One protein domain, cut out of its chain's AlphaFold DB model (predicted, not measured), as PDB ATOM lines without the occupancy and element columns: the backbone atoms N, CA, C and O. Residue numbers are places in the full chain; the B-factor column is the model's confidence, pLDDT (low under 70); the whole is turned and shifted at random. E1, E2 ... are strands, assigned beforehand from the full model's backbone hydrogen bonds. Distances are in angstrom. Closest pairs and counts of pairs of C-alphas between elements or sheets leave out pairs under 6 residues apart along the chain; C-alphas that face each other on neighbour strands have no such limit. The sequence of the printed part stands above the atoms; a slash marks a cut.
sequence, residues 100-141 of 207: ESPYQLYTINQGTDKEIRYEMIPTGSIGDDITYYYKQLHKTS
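AT A GLANCE: This is residues 100 to 141 of the 207 residues of an uncharacterized protein of Candidatus Marinimicrobia bacterium (UniProt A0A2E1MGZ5). The printed part is a long, thin, strongly twisted ribbon: E2 and E3 form a long hairpin with its tight turn at residues 127 to 128, and the short strand E1 pairs with residues 116 to 119 of E2, at the other end of the ribbon, while E3 pairs with residues 118 to 126 of E2, and the three strands are side by side just at residues 118 and 119 of E2. No named helix covers either face of this single sheet, and E2 bends by 63 degrees at residue 123. The printed part has 42 residues with three named strands, E1, E2 and E3 along the chain, and the sheet has the same order, E1, E2, E3, all antiparallel; the class is all strand. The whole is loose, with a radius of gyration of the C-alphas of 12.2 A, and elongated, with spans of 38 by 19 by 12 A.

IN THESE COORDINATES: Residues 100 to 104 come before the first named strand. E1 is residues 105 to 108, 9.9 A from first to last C-alpha, and begins with C-alpha 105 at (21.590, 2.112, 51.810). E2, residues 116 to 126, is the longest strand by residues and measures 27.6 A, from C-alpha 116 at (30.967, 1.964, 48.040) to C-alpha 126 at (4.898, 2.204, 38.933). E3, residues 129 to 136, measures 21.8 A and ends with C-alpha 136 at (26.788, 7.879, 46.023). Residues 137 to 141 follow it.

HOW THE PARTS SIT: The three strands form a meander, each strand the antiparallel neighbour of the one before. E1 and E2 are a hairpin, with 128 degrees between their directions. The C-alphas of Thr 107 and Arg 117 face each other at 4.5 A, and those of Leu 105 and Glu 119 at 5.0 A. N 108 and O 116 are within hydrogen-bond range at 2.8 A, and so are N 118 and O 106, at 2.8 A. E2 and E3 are also a hairpin, with 149 degrees between their directions. Their facing C-alphas run from Tyr 118 and Gln 136, 4.3 A apart, to Ile 126 and Asp 129, 5.5 A apart. N 119 and O 135 are 2.8 A apart and N 131 and O 124 are 2.8 A apart, both within hydrogen-bond range. E1 and E3 are the edge strands and E2 is the inner strand. The sheet's C-alphas lie up to 4.6 A off the best plane through them.

THE WHOLE: The two C-alphas farthest apart are those of Gly 127 and Ser 141, at 40.6 A, while the first and last printed C-alphas, of Glu 100 and Ser 141, are 12.7 A apart. The printed part has no cut. The link from E1 to E2, of 7 residues, is short, and the link from E2 to E3, of 2 residues, is tight. The mean pLDDT of the printed part is 78.5, and residues 113, 126, 140 and 141 are under 70.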
ATOM      1  N   GLU A 100      25.582   9.813  57.231       73.19
ATOM      2  CA  GLU A 100      24.255   9.340  57.632       73.19
ATOM      3  C   GLU A 100      23.226   9.665  56.539       73.19
ATOM      4  O   GLU A 100      23.200  10.774  55.999       73.19
ATOM      5  N   SER A 101      22.387   8.682  56.214       76.00
ATOM      6  CA  SER A 101      21.326   8.777  55.210       76.00
ATOM      7  C   SER A 101      19.997   8.399  55.863       76.00
ATOM      8  O   SER A 101      19.924   7.332  56.479       76.00
ATOM      9  N   PRO A 102      18.936   9.216  55.725       80.50
ATOM     10  CA  PRO A 102      17.595   8.856  56.178       80.50
ATOM     11  C   PRO A 102      16.940   7.790  55.284       80.50
ATOM     12  O   PRO A 102      15.930   7.206  55.670       80.50
ATOM     13  N   TYR A 103      17.498   7.538  54.096       81.88
ATOM     14  CA  TYR A 103      17.024   6.516  53.170       81.88
ATOM     15  C   TYR A 103      17.862   5.237  53.242       81.88
ATOM     16  O   TYR A 103      18.997   5.230  53.730       81.88
ATOM     17  N   GLN A 104      17.295   4.149  52.717       82.12
ATOM     18  CA  GLN A 104      17.945   2.844  52.667       82.12
ATOM     19  C   GLN A 104      19.265   2.906  51.889       82.12
ATOM     20  O   GLN A 104      19.391   3.603  50.880       82.12
ATOM     21  N   LEU A 105      20.254   2.162  52.384       85.44
ATOM     22  CA  LEU A 105      21.590   2.112  51.810       85.44
ATOM     23  C   LEU A 105      21.756   0.888  50.914       85.44
ATOM     24  O   LEU A 105      21.426  -0.230  51.311       85.44
ATOM     25  N   TYR A 106      22.344   1.104  49.744       84.00
ATOM     26  CA  TYR A 106      22.844   0.050  48.874       84.00
ATOM     27  C   TYR A 106      24.372   0.023  48.930       84.00
ATOM     28  O   TYR A 106      25.027   1.000  48.561       84.00
ATOM     29  N   THR A 107      24.945  -1.083  49.405       85.12
ATOM     30  CA  THR A 107      26.394  -1.230  49.604       85.12
ATOM     31  C   THR A 107      26.974  -2.224  48.605       85.12
ATOM     32  O   THR A 107      26.494  -3.348  48.491       85.12
ATOM     33  N   ILE A 108      28.045  -1.826  47.920       82.50
ATOM     34  CA  ILE A 108      28.827  -2.670  47.011       82.50
ATOM     35  C   ILE A 108      30.172  -2.987  47.678       82.50
ATOM     36  O   ILE A 108      30.809  -2.095  48.237       82.50
ATOM     37  N   ASN A 109      30.616  -4.247  47.591       79.88
ATOM     38  CA  ASN A 109      31.883  -4.745  48.155       79.88
ATOM     39  C   ASN A 109      32.018  -4.533  49.675       79.88
ATOM     40  O   ASN A 109      33.058  -4.088  50.170       79.88
ATOM     41  N   GLN A 110      30.949  -4.848  50.406       77.88
ATOM     42  CA  GLN A 110      30.880  -4.734  51.861       77.88
ATOM     43  C   GLN A 110      32.051  -5.459  52.546       77.88
ATOM     44  O   GLN A 110      32.325  -6.620  52.246       77.88
ATOM     45  N   GLY A 111      32.725  -4.779  53.479       72.00
ATOM     46  CA  GLY A 111      33.825  -5.369  54.253       72.00
ATOM     47  C   GLY A 111      35.163  -5.462  53.512       72.00
ATOM     48  O   GLY A 111      36.071  -6.137  53.987       72.00
ATOM     49  N   THR A 112      35.299  -4.789  52.366       73.62
ATOM     50  CA  THR A 112      36.578  -4.634  51.656       73.62
ATOM     51  C   THR A 112      37.011  -3.168  51.628       73.62
ATOM     52  O   THR A 112      36.179  -2.267  51.733       73.62
ATOM     53  N   ASP A 113      38.299  -2.905  51.392       69.25
ATOM     54  CA  ASP A 113      38.852  -1.540  51.293       69.25
ATOM     55  C   ASP A 113      38.212  -0.682  50.179       69.25
ATOM     56  O   ASP A 113      38.390   0.535  50.139       69.25
ATOM     57  N   LYS A 114      37.455  -1.306  49.267       75.81
ATOM     58  CA  LYS A 114      36.753  -0.673  48.139       75.81
ATOM     59  C   LYS A 114      35.234  -0.646  48.331       75.81
ATOM     60  O   LYS A 114      34.493  -0.707  47.348       75.81
ATOM     61  N   GLU A 115      34.769  -0.591  49.575       79.44
ATOM     62  CA  GLU A 115      33.348  -0.444  49.883       79.44
ATOM     63  C   GLU A 115      32.804   0.878  49.316       79.44
ATOM     64  O   GLU A 115      33.378   1.946  49.537       79.44
ATOM     65  N   ILE A 116      31.689   0.806  48.586       80.12
ATOM     66  CA  ILE A 116      30.967   1.964  48.040       80.12
ATOM     67  C   ILE A 116      29.523   1.891  48.534       80.12
ATOM     68  O   ILE A 116      28.877   0.855  48.380       80.12
ATOM     69  N   ARG A 117      29.001   2.984  49.106       84.69
ATOM     70  CA  ARG A 117      27.601   3.084  49.551       84.69
ATOM     71  C   ARG A 117      26.821   4.073  48.694       84.69
ATOM     72  O   ARG A 117      27.338   5.135  48.353       84.69
ATOM     73  N   TYR A 118      25.574   3.742  48.395       84.19
ATOM     74  CA  TYR A 118      24.609   4.607  47.727       84.19
ATOM     75  C   TYR A 118      23.381   4.802  48.617       84.19
ATOM     76  O   TYR A 118      22.884   3.855  49.217       84.19
ATOM     77  N   GLU A 119      22.883   6.028  48.674       86.69
ATOM     78  CA  GLU A 119      21.593   6.407  49.244       86.69
ATOM     79  C   GLU A 119      20.495   6.182  48.192       86.69
ATOM     80  O   GLU A 119      20.603   6.684  47.068       86.69
ATOM     81  N   MET A 120      19.469   5.395  48.537       86.44
ATOM     82  CA  MET A 120      18.349   5.043  47.655       86.44
ATOM     83  C   MET A 120      17.158   5.985  47.874       86.44
ATOM     84  O   MET A 120      16.322   5.747  48.743       86.44
ATOM     85  N   ILE A 121      17.046   7.043  47.073       84.88
ATOM     86  CA  ILE A 121      15.973   8.040  47.195       84.88
ATOM     87  C   ILE A 121      14.761   7.578  46.366       84.88
ATOM     88  O   ILE A 121      14.898   7.452  45.148       84.88
ATOM     89  N   PRO A 122      13.581   7.318  46.961       83.69
ATOM     90  CA  PRO A 122      12.396   6.929  46.199       83.69
ATOM     91  C   PRO A 122      11.907   8.115  45.355       83.69
ATOM     92  O   PRO A 122      11.686   9.207  45.874       83.69
ATOM     93  N   THR A 123      11.752   7.906  44.049       82.62
ATOM     94  CA  THR A 123      11.389   8.963  43.079       82.62
ATOM     95  C   THR A 123       9.991   8.799  42.488       82.62
ATOM     96  O   THR A 123       9.447   9.746  41.927       82.62
ATOM     97  N   GLY A 124       9.382   7.625  42.654       76.94
ATOM     98  CA  GLY A 124       8.020   7.334  42.222       76.94
ATOM     99  C   GLY A 124       7.701   5.850  42.368       76.94
ATOM    100  O   GLY A 124       8.586   5.047  42.669       76.94
ATOM    101  N   SER A 125       6.441   5.487  42.145       71.56
ATOM    102  CA  SER A 125       5.988   4.100  42.071       71.56
ATOM    103  C   SER A 125       5.295   3.847  40.734       71.56
ATOM    104  O   SER A 125       4.517   4.673  40.253       71.56
ATOM    105  N   ILE A 126       5.596   2.708  40.118       69.38
ATOM    106  CA  ILE A 126       4.898   2.204  38.933       69.38
ATOM    107  C   ILE A 126       4.255   0.885  39.355       69.38
ATOM    108  O   ILE A 126       4.933  -0.128  39.500       69.38
ATOM    109  N   GLY A 127       2.942   0.907  39.595       74.75
ATOM    110  CA  GLY A 127       2.249  -0.237  40.195       74.75
ATOM    111  C   GLY A 127       2.724  -0.484  41.630       74.75
ATOM    112  O   GLY A 127       2.680   0.438  42.443       74.75
ATOM    113  N   ASP A 128       3.180  -1.708  41.912       74.06
ATOM    114  CA  ASP A 128       3.723  -2.131  43.219       74.06
ATOM    115  C   ASP A 128       5.244  -1.897  43.354       74.06
ATOM    116  O   ASP A 128       5.791  -2.003  44.451       74.06
ATOM    117  N   ASP A 129       5.937  -1.538  42.264       73.31
ATOM    118  CA  ASP A 129       7.388  -1.341  42.264       73.31
ATOM    119  C   ASP A 129       7.769   0.125  42.513       73.31
ATOM    120  O   ASP A 129       7.311   1.055  41.838       73.31
ATOM    121  N   ILE A 130       8.666   0.334  43.480       78.50
ATOM    122  CA  ILE A 130       9.222   1.645  43.832       78.50
ATOM    123  C   ILE A 130      10.492   1.886  43.009       78.50
ATOM    124  O   ILE A 130      11.430   1.090  43.028       78.50
ATOM    125  N   THR A 131      10.548   3.015  42.304       81.31
ATOM    126  CA  THR A 131      11.732   3.437  41.545       81.31
ATOM    127  C   THR A 131      12.653   4.281  42.420       81.31
ATOM    128  O   THR A 131      12.234   5.290  42.995       81.31
ATOM    129  N   TYR A 132      13.930   3.906  42.480       83.62
ATOM    130  CA  TYR A 132      14.942   4.586  43.286       83.62
ATOM    131  C   TYR A 132      15.949   5.351  42.426       83.62
ATOM    132  O   TYR A 132      16.423   4.861  41.402       83.62
ATOM    133  N   TYR A 133      16.329   6.533  42.898       84.44
ATOM    134  CA  TYR A 133      17.513   7.254  42.450       84.44
ATOM    135  C   TYR A 133      18.668   6.974  43.411       84.44
ATOM    136  O   TYR A 133      18.537   7.163  44.621       84.44
ATOM    137  N   TYR A 134      19.803   6.535  42.871       84.75
ATOM    138  CA  TYR A 134      20.984   6.185  43.655       84.75
ATOM    139  C   TYR A 134      21.956   7.357  43.705       84.75
ATOM    140  O   TYR A 134      22.514   7.766  42.686       84.75
ATOM    141  N   LYS A 135      22.214   7.868  44.906       84.62
ATOM    142  CA  LYS A 135      23.215   8.907  45.143       84.62
ATOM    143  C   LYS A 135      24.395   8.315  45.900       84.62
ATOM    144  O   LYS A 135      24.218   7.779  46.985       84.62
ATOM    145  N   GLN A 136      25.601   8.397  45.344       82.50
ATOM    146  CA  GLN A 136      26.788   7.879  46.023       82.50
ATOM    147  C   GLN A 136      27.053   8.663  47.316       82.50
ATOM    148  O   GLN A 136      27.059   9.896  47.317       82.50
ATOM    149  N   LEU A 137      27.278   7.941  48.411       79.62
ATOM    150  CA  LEU A 137      27.688   8.508  49.686       79.62
ATOM    151  C   LEU A 137      29.206   8.610  49.741       79.62
ATOM    152  O   LEU A 137      29.934   7.722  49.296       79.62
ATOM    153  N   HIS A 138      29.679   9.698  50.333       74.56
ATOM    154  CA  HIS A 138      31.089   9.908  50.613       74.56
ATOM    155  C   HIS A 138      31.330   9.747  52.111       74.56
ATOM    156  O   HIS A 138      30.472  10.081  52.933       74.56
ATOM    157  N   LYS A 139      32.506   9.240  52.483       70.25
ATOM    158  CA  LYS A 139      32.925   9.271  53.881       70.25
ATOM    159  C   LYS A 139      33.268  10.708  54.262       70.25
ATOM    160  O   LYS A 139      33.931  11.414  53.501       70.25
ATOM    161  N   THR A 140      32.794  11.154  55.418       59.91
ATOM    162  CA  THR A 140      33.110  12.485  55.937       59.91
ATOM    163  C   THR A 140      34.162  12.351  57.025       59.91
ATOM    164  O   THR A 140      33.869  11.938  58.140       59.91
ATOM    165  N   SER A 141      35.381  12.774  56.705       60.50
ATOM    166  CA  SER A 141      36.438  13.007  57.685       60.50
ATOM    167  C   SER A 141      36.478  14.496  57.989       60.50
ATOM    168  O   SER A 141      36.945  15.287  57.170       60.50
TER     169      SER A 141